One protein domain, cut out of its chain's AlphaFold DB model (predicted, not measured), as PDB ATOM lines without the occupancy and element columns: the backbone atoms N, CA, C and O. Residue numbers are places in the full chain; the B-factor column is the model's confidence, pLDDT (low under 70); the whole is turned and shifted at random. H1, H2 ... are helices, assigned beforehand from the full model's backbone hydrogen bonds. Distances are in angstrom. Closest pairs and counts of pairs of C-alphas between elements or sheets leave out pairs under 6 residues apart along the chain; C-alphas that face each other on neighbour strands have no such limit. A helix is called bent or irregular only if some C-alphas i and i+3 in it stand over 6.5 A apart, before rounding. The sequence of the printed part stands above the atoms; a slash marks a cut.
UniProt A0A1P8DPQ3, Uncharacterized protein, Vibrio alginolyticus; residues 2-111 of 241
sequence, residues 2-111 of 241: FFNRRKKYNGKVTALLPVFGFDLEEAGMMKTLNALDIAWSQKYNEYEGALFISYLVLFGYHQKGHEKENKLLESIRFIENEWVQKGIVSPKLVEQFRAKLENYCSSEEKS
ATOM      1  N   PHE A   2     190.479 204.802 201.431       53.94
ATOM      2  CA  PHE A   2     191.148 203.484 201.436       53.94
ATOM      3  C   PHE A   2     191.360 202.842 200.054       53.94
ATOM      4  O   PHE A   2     192.460 202.376 199.766       53.94
ATOM      5  N   PHE A   3     190.365 202.902 199.165       61.06
ATOM      6  CA  PHE A   3     190.477 202.366 197.799       61.06
ATOM      7  C   PHE A   3     191.608 203.010 196.982       61.06
ATOM      8  O   PHE A   3     192.254 202.342 196.179       61.06
ATOM      9  N   ASN A   4     191.916 204.283 197.248       76.75
ATOM     10  CA  ASN A   4     192.975 205.000 196.540       76.75
ATOM     11  C   ASN A   4     194.381 204.559 196.986       76.75
ATOM     12  O   ASN A   4     195.322 204.599 196.199       76.75
ATOM     13  N   ARG A   5     194.528 204.096 198.237       83.88
ATOM     14  CA  ARG A   5     195.808 203.589 198.763       83.88
ATOM     15  C   ARG A   5     196.119 202.188 198.237       83.88
ATOM     16  O   ARG A   5     197.236 201.966 197.787       83.88
ATOM     17  N   ARG A   6     195.121 201.298 198.200       84.38
ATOM     18  CA  ARG A   6     195.253 199.941 197.636       84.38
ATOM     19  C   ARG A   6     195.569 199.970 196.141       84.38
ATOM     20  O   ARG A   6     196.511 199.325 195.703       84.38
ATOM     21  N   LYS A   7     194.864 200.793 195.357       86.69
ATOM     22  CA  LYS A   7     195.157 200.944 193.921       86.69
ATOM     23  C   LYS A   7     196.579 201.466 193.674       86.69
ATOM     24  O   LYS A   7     197.262 200.983 192.776       86.69
ATOM     25  N   LYS A   8     197.039 202.419 194.495       90.69
ATOM     26  CA  LYS A   8     198.409 202.949 194.433       90.69
ATOM     27  C   LYS A   8     199.454 201.888 194.791       90.69
ATOM     28  O   LYS A   8     200.484 201.836 194.132       90.69
ATOM     29  N   TYR A   9     199.189 201.055 195.797       92.62
ATOM     30  CA  TYR A   9     200.044 199.923 196.156       92.62
ATOM     31  C   TYR A   9     200.171 198.929 195.003       92.62
ATOM     32  O   TYR A   9     201.282 198.682 194.550       92.62
ATOM     33  N   ASN A  10     199.045 198.457 194.455       90.56
ATOM     34  CA  ASN A  10     199.048 197.504 193.344       90.56
ATOM     35  C   ASN A  10     199.850 198.045 192.154       90.56
ATOM     36  O   ASN A  10     200.723 197.353 191.649       90.56
ATOM     37  N   GLY A  11     199.628 199.307 191.768       89.88
ATOM     38  CA  GLY A  11     200.377 199.929 190.673       89.88
ATOM     39  C   GLY A  11     201.887 199.992 190.921       89.88
ATOM     40  O   GLY A  11     202.668 199.758 190.004       89.88
ATOM     41  N   LYS A  12     202.311 200.261 192.162       92.81
ATOM     42  CA  LYS A  12     203.732 200.257 192.529       92.81
ATOM     43  C   LYS A  12     204.339 198.856 192.510       92.81
ATOM     44  O   LYS A  12     205.438 198.706 191.997       92.81
ATOM     45  N   VAL A  13     203.638 197.849 193.036       92.00
ATOM     46  CA  VAL A  13     204.117 196.458 193.006       92.00
ATOM     47  C   VAL A  13     204.245 195.975 191.563       92.00
ATOM     48  O   VAL A  13     205.279 195.438 191.187       92.00
ATOM     49  N   THR A  14     203.237 196.234 190.724       89.94
ATOM     50  CA  THR A  14     203.263 195.873 189.301       89.94
ATOM     51  C   THR A  14     204.436 196.511 188.562       89.94
ATOM     52  O   THR A  14     205.060 195.852 187.738       89.94
ATOM     53  N   ALA A  15     204.788 197.760 188.883       91.44
ATOM     54  CA  ALA A  15     205.937 198.436 188.283       91.44
ATOM     55  C   ALA A  15     207.295 197.801 188.651       91.44
ATOM     56  O   ALA A  15     208.279 198.047 187.960       91.44
ATOM     57  N   LEU A  16     207.357 196.995 189.718       91.56
ATOM     58  CA  LEU A  16     208.569 196.299 190.161       91.56
ATOM     59  C   LEU A  16     208.717 194.893 189.556       91.56
ATOM     60  O   LEU A  16     209.822 194.356 189.562       91.56
ATOM     61  N   LEU A  17     207.646 194.300 189.015       89.94
ATOM     62  CA  LEU A  17     207.676 192.941 188.450       89.94
ATOM     63  C   LEU A  17     208.666 192.769 187.282       89.94
ATOM     64  O   LEU A  17     209.392 191.773 187.292       89.94
ATOM     65  N   PRO A  18     208.816 193.737 186.348       90.19
ATOM     66  CA  PRO A  18     209.766 193.605 185.241       90.19
ATOM     67  C   PRO A  18     211.219 193.389 185.676       90.19
ATOM     68  O   PRO A  18     211.997 192.805 184.925       90.19
ATOM     69  N   VAL A  19     211.594 193.813 186.890       88.50
ATOM     70  CA  VAL A  19     212.945 193.595 187.435       88.50
ATOM     71  C   VAL A  19     213.244 192.097 187.589       88.50
ATOM     72  O   VAL A  19     214.384 191.684 187.422       88.50
ATOM     73  N   PHE A  20     212.219 191.271 187.820       87.69
ATOM     74  CA  PHE A  20     212.324 189.811 187.906       87.69
ATOM     75  C   PHE A  20     212.238 189.109 186.539       87.69
ATOM     76  O   PHE A  20     212.282 187.881 186.475       87.69
ATOM     77  N   GLY A  21     212.114 189.866 185.444       85.44
ATOM     78  CA  GLY A  21     212.087 189.330 184.084       85.44
ATOM     79  C   GLY A  21     210.729 188.803 183.617       85.44
ATOM     80  O   GLY A  21     210.703 188.012 182.675       85.44
ATOM     81  N   PHE A  22     209.632 189.227 184.253       86.69
ATOM     82  CA  PHE A  22     208.260 188.919 183.839       86.69
ATOM     83  C   PHE A  22     207.332 190.131 184.024       86.69
ATOM     84  O   PHE A  22     207.645 191.063 184.770       86.69
ATOM     85  N   ASP A  23     206.178 190.119 183.359       85.81
ATOM     86  CA  ASP A  23     205.149 191.153 183.485       85.81
ATOM     87  C   ASP A  23     203.832 190.612 184.079       85.81
ATOM     88  O   ASP A  23     203.701 189.446 184.460       85.81
ATOM     89  N   LEU A  24     202.839 191.493 184.223       79.38
ATOM     90  CA  LEU A  24     201.547 191.138 184.814       79.38
ATOM     91  C   LEU A  24     200.744 190.146 183.948       79.38
ATOM     92  O   LEU A  24     199.879 189.439 184.471       79.38
ATOM     93  N   GLU A  25     200.990 190.110 182.639       77.44
ATOM     94  CA  GLU A  25     200.318 189.189 181.724       77.44
ATOM     95  C   GLU A  25     200.905 187.787 181.879       77.44
ATOM     96  O   GLU A  25     200.149 186.834 182.087       77.44
ATOM     97  N   GLU A  26     202.236 187.677 181.923       72.81
ATOM     98  CA  GLU A  26     202.952 186.426 182.194       72.81
ATOM     99  C   GLU A  26     202.596 185.842 183.575       72.81
ATOM    100  O   GLU A  26     202.431 184.630 183.720       72.81
ATOM    101  N   ALA A  27     202.404 186.694 184.588       70.81
ATOM    102  CA  ALA A  27     202.025 186.273 185.941       70.81
ATOM    103  C   ALA A  27     200.538 185.875 186.092       70.81
ATOM    104  O   ALA A  27     200.157 185.241 187.082       70.81
ATOM    105  N   GLY A  28     199.685 186.241 185.129       80.69
ATOM    106  CA  GLY A  28     198.241 186.024 185.174       80.69
ATOM    107  C   GLY A  28     197.497 187.058 186.027       80.69
ATOM    108  O   GLY A  28     197.249 186.851 187.217       80.69
ATOM    109  N   MET A  29     197.026 188.122 185.372       76.38
ATOM    110  CA  MET A  29     196.382 189.309 185.957       76.38
ATOM    111  C   MET A  29     195.416 189.036 187.128       76.38
ATOM    112  O   MET A  29     195.538 189.654 188.185       76.38
ATOM    113  N   MET A  30     194.476 188.093 186.988       72.88
ATOM    114  CA  MET A  30     193.489 187.795 188.042       72.88
ATOM    115  C   MET A  30     194.109 187.120 189.274       72.88
ATOM    116  O   MET A  30     193.725 187.417 190.405       72.88
ATOM    117  N   LYS A  31     195.095 186.236 189.074       78.56
ATOM    118  CA  LYS A  31     195.813 185.580 190.176       78.56
ATOM    119  C   LYS A  31     196.707 186.581 190.898       78.56
ATOM    120  O   LYS A  31     196.723 186.605 192.128       78.56
ATOM    121  N   THR A  32     197.376 187.454 190.145       82.38
ATOM    122  CA  THR A  32     198.200 188.528 190.701       82.38
ATOM    123  C   THR A  32     197.372 189.494 191.544       82.38
ATOM    124  O   THR A  32     197.799 189.851 192.635       82.38
ATOM    125  N   LEU A  33     196.164 189.871 191.109       83.75
ATOM    126  CA  LEU A  33     195.282 190.745 191.894       83.75
ATOM    127  C   LEU A  33     194.888 190.128 193.243       83.75
ATOM    128  O   LEU A  33     195.021 190.790 194.271       83.75
ATOM    129  N   ASN A  34     194.488 188.853 193.259       83.81
ATOM    130  CA  ASN A  34     194.165 188.154 194.508       83.81
ATOM    131  C   ASN A  34     195.383 188.058 195.440       83.81
ATOM    132  O   ASN A  34     195.273 188.255 196.649       83.81
ATOM    133  N   ALA A  35     196.562 187.791 194.883       86.12
ATOM    134  CA  ALA A  35     197.795 187.716 195.653       86.12
ATOM    135  C   ALA A  35     198.233 189.083 196.213       86.12
ATOM    136  O   ALA A  35     198.682 189.165 197.356       86.12
ATOM    137  N   LEU A  36     198.038 190.167 195.458       88.62
ATOM    138  CA  LEU A  36     198.278 191.534 195.930       88.62
ATOM    139  C   LEU A  36     197.353 191.909 197.089       88.62
ATOM    140  O   LEU A  36     197.777 192.600 198.014       88.62
ATOM    141  N   ASP A  37     196.114 191.422 197.082       87.06
ATOM    142  CA  ASP A  37     195.181 191.646 198.185       87.06
ATOM    143  C   ASP A  37     195.628 190.942 199.465       87.06
ATOM    144  O   ASP A  37     195.542 191.519 200.553       87.06
ATOM    145  N   ILE A  38     196.177 189.732 199.334       87.75
ATOM    146  CA  ILE A  38     196.784 189.006 200.450       87.75
ATOM    147  C   ILE A  38     198.002 189.777 200.968       87.75
ATOM    148  O   ILE A  38     198.066 190.054 202.166       87.75
ATOM    149  N   ALA A  39     198.922 190.191 200.093       88.38
ATOM    150  CA  ALA A  39     200.112 190.959 200.475       88.38
ATOM    151  C   ALA A  39     199.748 192.271 201.196       88.38
ATOM    152  O   ALA A  39     200.289 192.582 202.260       88.38
ATOM    153  N   TRP A  40     198.751 192.994 200.680       88.38
ATOM    154  CA  TRP A  40     198.214 194.198 201.309       88.38
ATOM    155  C   TRP A  40     197.612 193.912 202.691       88.38
ATOM    156  O   TRP A  40     197.858 194.656 203.643       88.38
ATOM    157  N   SER A  41     196.848 192.823 202.832       88.62
ATOM    158  CA  SER A  41     196.253 192.419 204.116       88.62
ATOM    159  C   SER A  41     197.312 192.075 205.171       88.62
ATOM    160  O   SER A  41     197.137 192.391 206.348       88.62
ATOM    161  N   GLN A  42     198.448 191.517 204.735       88.94
ATOM    162  CA  GLN A  42     199.607 191.213 205.575       88.94
ATOM    163  C   GLN A  42     200.514 192.424 205.825       88.94
ATOM    164  O   GLN A  42     201.516 192.303 206.528       88.94
ATOM    165  N   LYS A  43     200.132 193.606 205.320       91.81
ATOM    166  CA  LYS A  43     200.859 194.875 205.472       91.81
ATOM    167  C   LYS A  43     202.271 194.842 204.883       91.81
ATOM    168  O   LYS A  43     203.147 195.547 205.378       91.81
ATOM    169  N   TYR A  44     202.478 194.057 203.832       93.06
ATOM    170  CA  TYR A  44     203.737 194.067 203.096       93.06
ATOM    171  C   TYR A  44     203.943 195.423 202.427       93.06
ATOM    172  O   TYR A  44     202.995 196.026 201.912       93.06
ATOM    173  N   ASN A  45     205.185 195.897 202.408       93.19
ATOM    174  CA  ASN A  45     205.545 197.057 201.600       93.19
ATOM    175  C   ASN A  45     205.556 196.699 200.098       93.19
ATOM    176  O   ASN A  45     205.262 195.565 199.710       93.19
ATOM    177  N   GLU A  46     205.810 197.670 199.216       94.44
ATOM    178  CA  GLU A  46     205.697 197.427 197.770       94.44
ATOM    179  C   GLU A  46     206.768 196.457 197.231       94.44
ATOM    180  O   GLU A  46     206.503 195.705 196.297       94.44
ATOM    181  N   TYR A  47     207.945 196.414 197.854       94.12
ATOM    182  CA  TYR A  47     209.039 195.508 197.495       94.12
ATOM    183  C   TYR A  47     208.789 194.092 198.017       94.12
ATOM    184  O   TYR A  47     208.961 193.113 197.296       94.12
ATOM    185  N   GLU A  48     208.304 193.975 199.251       91.50
ATOM    186  CA  GLU A  48     207.882 192.702 199.843       91.50
ATOM    187  C   GLU A  48     206.705 192.089 199.074       91.50
ATOM    188  O   GLU A  48     206.685 190.887 198.816       91.50
ATOM    189  N   GLY A  49     205.756 192.927 198.646       91.69
ATOM    190  CA  GLY A  49     204.670 192.527 197.756       91.69
ATOM    191  C   GLY A  49     205.185 192.021 196.412       91.69
ATOM    192  O   GLY A  49     204.731 190.977 195.950       91.69
ATOM    193  N   ALA A  50     206.156 192.711 195.808       92.88
ATOM    194  CA  ALA A  50     206.755 192.280 194.546       92.88
ATOM    195  C   ALA A  50     207.456 190.924 194.688       92.88
ATOM    196  O   ALA A  50     207.188 190.025 193.898       92.88
ATOM    197  N   LEU A  51     208.260 190.735 195.741       91.94
ATOM    198  CA  LEU A  51     208.879 189.440 196.041       91.94
ATOM    199  C   LEU A  51     207.835 188.342 196.243       91.94
ATOM    200  O   LEU A  51     207.975 187.263 195.676       91.94
ATOM    201  N   PHE A  52     206.770 188.614 196.998       92.69
ATOM    202  CA  PHE A  52     205.698 187.647 197.224       92.69
ATOM    203  C   PHE A  52     205.062 187.174 195.909       92.69
ATOM    204  O   PHE A  52     204.883 185.972 195.710       92.69
ATOM    205  N   ILE A  53     204.773 188.097 194.987       92.06
ATOM    206  CA  ILE A  53     204.262 187.751 193.655       92.06
ATOM    207  C   ILE A  53     205.292 186.939 192.863       92.06
ATOM    208  O   ILE A  53     204.926 185.920 192.283       92.06
ATOM    209  N   SER A  54     206.564 187.336 192.865       91.19
ATOM    210  CA  SER A  54     207.623 186.619 192.146       91.19
ATOM    211  C   SER A  54     207.785 185.179 192.632       91.19
ATOM    212  O   SER A  54     207.898 184.269 191.812       91.19
ATOM    213  N   TYR A  55     207.704 184.942 193.943       90.56
ATOM    214  CA  TYR A  55     207.690 183.592 194.504       90.56
ATOM    215  C   TYR A  55     206.463 182.789 194.053       90.56
ATOM    216  O   TYR A  55     206.605 181.626 193.693       90.56
ATOM    217  N   LEU A  56     205.269 183.391 194.004       89.25
ATOM    218  CA  LEU A  56     204.065 182.721 193.488       89.25
ATOM    219  C   LEU A  56     204.172 182.347 192.007       89.25
ATOM    220  O   LEU A  56     203.727 181.268 191.616       89.25
ATOM    221  N   VAL A  57     204.765 183.214 191.187       88.75
ATOM    222  CA  VAL A  57     205.021 182.913 189.772       88.75
ATOM    223  C   VAL A  57     206.041 181.787 189.649       88.75
ATOM    224  O   VAL A  57     205.812 180.854 188.884       88.75
ATOM    225  N   LEU A  58     207.109 181.818 190.452       88.50
ATOM    226  CA  LEU A  58     208.101 180.748 190.502       88.50
ATOM    227  C   LEU A  58     207.461 179.398 190.860       88.50
ATOM    228  O   LEU A  58     207.713 178.418 190.168       88.50
ATOM    229  N   PHE A  59     206.569 179.356 191.856       85.38
ATOM    230  CA  PHE A  59     205.794 178.150 192.172       85.38
ATOM    231  C   PHE A  59     204.968 177.664 190.975       85.38
ATOM    232  O   PHE A  59     204.965 176.478 190.658       85.38
ATOM    233  N   GLY A  60     204.290 178.580 190.280       82.94
ATOM    234  CA  GLY A  60     203.517 178.242 189.087       82.94
ATOM    235  C   GLY A  60     204.372 177.743 187.915       82.94
ATOM    236  O   GLY A  60     203.891 176.936 187.122       82.94
ATOM    237  N   TYR A  61     205.615 178.215 187.795       85.56
ATOM    238  CA  TYR A  61     206.578 177.749 186.794       85.56
ATOM    239  C   TYR A  61     207.113 176.362 187.130       85.56
ATOM    240  O   TYR A  61     207.123 175.514 186.240       85.56
ATOM    241  N   HIS A  62     207.448 176.114 188.397       82.69
ATOM    242  CA  HIS A  62     207.886 174.807 188.882       82.69
ATOM    243  C   HIS A  62     206.834 173.722 188.606       82.69
ATOM    244  O   HIS A  62     207.115 172.749 187.915       82.69
ATOM    245  N   GLN A  63     205.572 173.964 188.995       77.25
ATOM    246  CA  GLN A  63     204.456 173.028 188.766       77.25
ATOM    247  C   GLN A  63     204.238 172.661 187.290       77.25
ATOM    248  O   GLN A  63     203.659 171.625 186.976       77.25
ATOM    249  N   LYS A  64     204.631 173.544 186.369       80.00
ATOM    250  CA  LYS A  64     204.430 173.368 184.927       80.00
ATOM    251  C   LYS A  64     205.700 172.949 184.188       80.00
ATOM    252  O   LYS A  64     205.649 172.857 182.964       80.00
ATOM    253  N   GLY A  65     206.820 172.750 184.888       77.44
ATOM    254  CA  GLY A  65     208.120 172.476 184.272       77.44
ATOM    255  C   GLY A  65     208.554 173.573 183.294       77.44
ATOM    256  O   GLY A  65     209.056 173.286 182.210       77.44
ATOM    257  N   HIS A  66     208.276 174.837 183.620       80.69
ATOM    258  CA  HIS A  66     208.461 175.943 182.688       80.69
ATOM    259  C   HIS A  66     209.948 176.308 182.533       80.69
ATOM    260  O   HIS A  66     210.636 176.585 183.510       80.69
ATOM    261  N   GLU A  67     210.434 176.436 181.296       81.31
ATOM    262  CA  GLU A  67     211.862 176.658 180.983       81.31
ATOM    263  C   GLU A  67     212.469 177.919 181.636       81.31
ATOM    264  O   GLU A  67     213.672 177.996 181.883       81.31
ATOM    265  N   LYS A  68     211.636 178.923 181.940       84.75
ATOM    266  CA  LYS A  68     212.060 180.170 182.609       84.75
ATOM    267  C   LYS A  68     212.260 180.040 184.129       84.75
ATOM    268  O   LYS A  68     212.686 181.018 184.740       84.75
ATOM    269  N   GLU A  69     211.956 178.898 184.749       86.12
ATOM    270  CA  GLU A  69     212.009 178.712 186.209       86.12
ATOM    271  C   GLU A  69     213.376 179.079 186.804       86.12
ATOM    272  O   GLU A  69     213.458 179.963 187.656       86.12
ATOM    273  N   ASN A  70     214.453 178.462 186.311       83.81
ATOM    274  CA  ASN A  70     215.806 178.680 186.834       83.81
ATOM    275  C   ASN A  70     216.229 180.149 186.724       83.81
ATOM    276  O   ASN A  70     216.758 180.728 187.672       83.81
ATOM    277  N   LYS A  71     215.913 180.785 185.590       86.62
ATOM    278  CA  LYS A  71     216.212 182.201 185.350       86.62
ATOM    279  C   LYS A  71     215.447 183.116 186.310       86.62
ATOM    280  O   LYS A  71     215.991 184.116 186.787       86.62
ATOM    281  N   LEU A  72     214.190 182.786 186.604       89.25
ATOM    282  CA  LEU A  72     213.381 183.520 187.571       89.25
ATOM    283  C   LEU A  72     213.920 183.337 188.996       89.25
ATOM    284  O   LEU A  72     214.054 184.321 189.720       89.25
ATOM    285  N   LEU A  73     214.290 182.115 189.384       90.38
ATOM    286  CA  LEU A  73     214.883 181.826 190.692       90.38
ATOM    287  C   LEU A  73     216.194 182.598 190.907       90.38
ATOM    288  O   LEU A  73     216.384 183.202 191.963       90.38
ATOM    289  N   GLU A  74     217.083 182.612 189.914       87.12
ATOM    290  CA  GLU A  74     218.323 183.397 189.955       87.12
ATOM    291  C   GLU A  74     218.041 184.893 190.114       87.12
ATOM    292  O   GLU A  74     218.652 185.553 190.960       87.12
ATOM    293  N   SER A  75     217.071 185.415 189.359       89.75
ATOM    294  CA  SER A  75     216.675 186.825 189.426       89.75
ATOM    295  C   SER A  75     216.114 187.180 190.806       89.75
ATOM    296  O   SER A  75     216.534 188.170 191.403       89.75
ATOM    297  N   ILE A  76     215.229 186.343 191.362       91.31
ATOM    298  CA  ILE A  76     214.684 186.516 192.716       91.31
ATOM    299  C   ILE A  76     215.813 186.530 193.747       91.31
ATOM    300  O   ILE A  76     215.875 187.458 194.551       91.31
ATOM    301  N   ARG A  77     216.739 185.561 193.692       90.44
ATOM    302  CA  ARG A  77     217.878 185.466 194.622       90.44
ATOM    303  C   ARG A  77     218.802 186.676 194.553       90.44
ATOM    304  O   ARG A  77     219.305 187.133 195.578       90.44
ATOM    305  N   PHE A  78     219.043 187.195 193.355       90.75
ATOM    306  CA  PHE A  78     219.858 188.388 193.177       90.75
ATOM    307  C   PHE A  78     219.183 189.616 193.805       90.75
ATOM    308  O   PHE A  78     219.774 190.290 194.653       90.75
ATOM    309  N   ILE A  79     217.921 189.857 193.445       89.19
ATOM    310  CA  ILE A  79     217.155 191.038 193.858       89.19
ATOM    311  C   ILE A  79     216.873 191.022 195.362       89.19
ATOM    312  O   ILE A  79     217.012 192.046 196.028       89.19
ATOM    313  N   GLU A  80     216.509 189.870 195.929       90.88
ATOM    314  CA  GLU A  80     216.224 189.771 197.360       90.88
ATOM    315  C   GLU A  80     217.466 190.052 198.207       90.88
ATOM    316  O   GLU A  80     217.369 190.772 199.198       90.88
ATOM    317  N   ASN A  81     218.643 189.555 197.804       88.31
ATOM    318  CA  ASN A  81     219.888 189.810 198.525       88.31
ATOM    319  C   ASN A  81     220.223 191.306 198.501       88.31
ATOM    320  O   ASN A  81     220.585 191.872 199.533       88.31
ATOM    321  N   GLU A  82     220.044 191.960 197.353       90.81
ATOM    322  CA  GLU A  82     220.233 193.405 197.217       90.81
ATOM    323  C   GLU A  82     219.251 194.194 198.104       90.81
ATOM    324  O   GLU A  82     219.642 195.122 198.817       90.81
ATOM    325  N   TRP A  83     217.966 193.829 198.096       92.44
ATOM    326  CA  TRP A  83     216.926 194.534 198.851       92.44
ATOM    327  C   TRP A  83     217.030 194.312 200.359       92.44
ATOM    328  O   TRP A  83     216.761 195.237 201.132       92.44
ATOM    329  N   VAL A  84     217.473 193.129 200.782       93.06
ATOM    330  CA  VAL A  84     217.789 192.825 202.181       93.06
ATOM    331  C   VAL A  84     219.002 193.630 202.648       93.06
ATOM    332  O   VAL A  84     218.930 194.265 203.699       93.06
ATOM    333  N   GLN A  85     220.085 193.690 201.863       91.56
ATOM    334  CA  GLN A  85     221.271 194.494 202.201       91.56
ATOM    335  C   GLN A  85     220.947 195.985 202.348       91.56
ATOM    336  O   GLN A  85     221.495 196.661 203.218       91.56
ATOM    337  N   LYS A  86     220.027 196.495 201.525       91.44
ATOM    338  CA  LYS A  86     219.545 197.881 201.591       91.44
ATOM    339  C   LYS A  86     218.521 198.130 202.708       91.44
ATOM    340  O   LYS A  86     218.101 199.270 202.886       91.44
ATOM    341  N   GLY A  87     218.094 197.095 203.438       90.38
ATOM    342  CA  GLY A  87     217.079 197.198 204.492       90.38
ATOM    343  C   GLY A  87     215.672 197.532 203.981       90.38
ATOM    344  O   GLY A  87     214.839 198.013 204.745       90.38
ATOM    345  N   ILE A  88     215.407 197.308 202.690       91.69
ATOM    346  CA  ILE A  88     214.116 197.587 202.039       91.69
ATOM    347  C   ILE A  88     213.126 196.443 202.305       91.69
ATOM    348  O   ILE A  88     211.916 196.656 202.401       91.69
ATOM    349  N   VAL A  89     213.650 195.224 202.442       92.50
ATOM    350  CA  VAL A  89     212.890 193.998 202.693       92.50
ATOM    351  C   VAL A  89     213.372 193.351 203.983       92.50
ATOM    352  O   VAL A  89     214.572 193.287 204.251       92.50
ATOM    353  N   SER A  90     212.431 192.836 204.774       90.88
ATOM    354  CA  SER A  90     212.746 192.091 205.990       90.88
ATOM    355  C   SER A  90     213.470 190.764 205.685       90.88
ATOM    356  O   SER A  90     212.899 189.912 204.997       90.88
ATOM    357  N   PRO A  91     214.668 190.510 206.256       88.75
ATOM    358  CA  PRO A  91     215.382 189.240 206.076       88.75
ATOM    359  C   PRO A  91     214.547 188.032 206.523       88.75
ATOM    360  O   PRO A  91     214.503 187.007 205.850       88.75
ATOM    361  N   LYS A  92     213.805 188.190 207.628       89.44
ATOM    362  CA  LYS A  92     212.936 187.144 208.184       89.44
ATOM    363  C   LYS A  92     211.816 186.751 207.218       89.44
ATOM    364  O   LYS A  92     211.389 185.601 207.207       89.44
ATOM    365  N   LEU A  93     211.313 187.702 206.430       87.50
ATOM    366  CA  LEU A  93     210.275 187.428 205.439       87.50
ATOM    367  C   LEU A  93     210.842 186.615 204.268       87.50
ATOM    368  O   LEU A  93     210.225 185.643 203.840       87.50
ATOM    369  N   VAL A  94     212.043 186.967 203.807       88.31
ATOM    370  CA  VAL A  94     212.753 186.228 202.752       88.31
ATOM    371  C   VAL A  94     213.036 184.791 203.184       88.31
ATOM    372  O   VAL A  94     212.747 183.860 202.437       88.31
ATOM    373  N   GLU A  95     213.506 184.583 204.416       86.62
ATOM    374  CA  GLU A  95     213.691 183.236 204.972       86.62
ATOM    375  C   GLU A  95     212.392 182.423 204.968       86.62
ATOM    376  O   GLU A  95     212.404 181.249 204.610       86.62
ATOM    377  N   GLN A  96     211.250 183.036 205.301       86.00
ATOM    378  CA  GLN A  96     209.955 182.354 205.251       86.00
ATOM    379  C   GLN A  96     209.549 181.964 203.827       86.00
ATOM    380  O   GLN A  96     208.979 180.889 203.632       86.00
ATOM    381  N   PHE A  97     209.815 182.814 202.836       88.38
ATOM    382  CA  PHE A  97     209.523 182.501 201.436       88.38
ATOM    383  C   PHE A  97     210.430 181.390 200.910       88.38
ATOM    384  O   PHE A  97     209.927 180.441 200.310       88.38
ATOM    385  N   ARG A  98     211.731 181.436 201.224       86.12
ATOM    386  CA  ARG A  98     212.687 180.368 200.901       86.12
ATOM    387  C   ARG A  98     212.308 179.047 201.559       86.12
ATOM    388  O   ARG A  98     212.216 178.047 200.865       86.12
ATOM    389  N   ALA A  99     211.987 179.050 202.851       83.06
ATOM    390  CA  ALA A  99     211.564 177.844 203.557       83.06
ATOM    391  C   ALA A  99     210.272 177.257 202.969       83.06
ATOM    392  O   ALA A  99     210.125 176.042 202.881       83.06
ATOM    393  N   LYS A 100     209.322 178.099 202.538       82.75
ATOM    394  CA  LYS A 100     208.128 177.626 201.822       82.75
ATOM    395  C   LYS A 100     208.477 177.031 200.462       82.75
ATOM    396  O   LYS A 100     207.916 175.996 200.128       82.75
ATOM    397  N   LEU A 101     209.395 177.649 199.718       81.62
ATOM    398  CA  LEU A 101     209.874 177.126 198.439       81.62
ATOM    399  C   LEU A 101     210.569 175.777 198.616       81.62
ATOM    400  O   LEU A 101     210.202 174.818 197.955       81.62
ATOM    401  N   GLU A 102     211.498 175.673 199.562       80.31
ATOM    402  CA  GLU A 102     212.216 174.436 199.866       80.31
ATOM    403  C   GLU A 102     211.284 173.335 200.360       80.31
ATOM    404  O   GLU A 102     211.408 172.204 199.909       80.31
ATOM    405  N   ASN A 103     210.326 173.638 201.241       77.81
ATOM    406  CA  ASN A 103     209.335 172.655 201.678       77.81
ATOM    407  C   ASN A 103     208.484 172.153 200.511       77.81
ATOM    408  O   ASN A 103     208.160 170.971 200.468       77.81
ATOM    409  N   TYR A 104     208.149 173.038 199.575       70.75
ATOM    410  CA  TYR A 104     207.357 172.709 198.400       70.75
ATOM    411  C   TYR A 104     208.167 171.865 197.397       70.75
ATOM    412  O   TYR A 104     207.759 170.754 197.071       70.75
ATOM    413  N   CYS A 105     209.375 172.298 197.020       66.75
ATOM    414  CA  CYS A 105     210.280 171.529 196.158       66.75
ATOM    415  C   CYS A 105     210.686 170.190 196.799       66.75
ATOM    416  O   CYS A 105     210.692 169.164 196.134       66.75
ATOM    417  N   SER A 106     210.928 170.153 198.114       62.41
ATOM    418  CA  SER A 106     211.219 168.907 198.844       62.41
ATOM    419  C   SER A 106     209.995 168.000 198.966       62.41
ATOM    420  O   SER A 106     210.148 166.792 199.149       62.41
ATOM    421  N   SER A 107     208.779 168.556 198.935       52.72
ATOM    422  CA  SER A 107     207.549 167.761 198.893       52.72
ATOM    423  C   SER A 107     207.310 167.157 197.509       52.72
ATOM    424  O   SER A 107     206.865 166.013 197.440       52.72
ATOM    425  N   GLU A 108     207.716 167.846 196.436       49.38
ATOM    426  CA  GLU A 108     207.685 167.310 195.070       49.38
ATOM    427  C   GLU A 108     208.836 166.313 194.813       49.38
ATOM    428  O   GLU A 108     208.587 165.233 194.290       49.38
ATOM    429  N   GLU A 109     210.059 166.527 195.311       41.84
ATOM    430  CA  GLU A 109     211.144 165.525 195.216       41.84
ATOM    431  C   GLU A 109     210.876 164.265 196.065       41.84
ATOM    432  O   GLU A 109     211.264 163.154 195.698       41.84
ATOM    433  N   LYS A 110     210.145 164.390 197.182       40.03
ATOM    434  CA  LYS A 110     209.643 163.228 197.942       40.03
ATOM    435  C   LYS A 110     208.451 162.538 197.275       40.03
ATOM    436  O   LYS A 110     208.119 161.421 197.679       40.03
ATOM    437  N   SER A 111     207.826 163.165 196.278       41.31
ATOM    438  CA  SER A 111     206.735 162.575 195.500       41.31
ATOM    439  C   SER A 111     207.240 161.659 194.376       41.31
ATOM    440  O   SER A 111     206.540 160.725 194.004       41.31
TER     441      SER A 111
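AT A GLANCE: This is residues 2 to 111 of the 241 residues of an uncharacterized protein of Vibrio alginolyticus (UniProt A0A1P8DPQ3). A loose three-helix bundle, H3, H4 and H5, runs up and down, each helix against the one before, and H1 and H2 cross the first half of H3. H3 is the core helix, with H2 and H4 on different sides of it. The printed part has 110 residues with five named helices, H1 to H5 in chain order, and no named strand; the class is all helix. It is compact, with a radius of gyration of the C-alphas of 13.7 A and spans of 44 by 30 by 22 A.

IN THESE COORDINATES: H1, residues 2 to 20, starts at C-alpha 2 (191.148, 203.484, 201.436) and is 28.6 A long; it is irregular, only just, with C-alphas 15 and 18 6.9 A apart. H2 is residues 29 to 41, 18.4 A. H3 is residues 46 to 63, 26.0 A, and H4 residues 69 to 85, 24.3 A. H5, residues 91 to 109, 26.4 A, ends at C-alpha 109 (211.144, 165.525, 195.216).

HOW THE PARTS SIT: H3 is the hub and touches four helices. H3 and H4 form a helical hairpin at a shallow tilt of 22 degrees, closest at the C-alphas of Tyr 61 and Glu 69, 5.5 A. H5 touches H3 the same way at 6 degrees, with residues 97 to 101 alone, closest at the C-alphas of Phe 97 and Tyr 55, 7.3 A. H1 touches H3 at a steep tilt of 57 degrees, closest at the C-alphas of Val 13 and Glu 46, 5.1 A. H2 touches H3 at a steep tilt of 47 degrees, closest at the C-alphas of Ala 39 and Gly 49, 5.5 A. H1 and H5 are apart. Every O i to N i+4 pair is within hydrogen-bond range in H2, H3, H4 and H5; in H1 12 of 15 are.

THE WHOLE: The C-alphas farthest apart are those of Asn 4 and Lys 110, 45.0 A. The printed part has no cut and no long link. Residues 2 to 3 and 105 to 111 have pLDDT under 70.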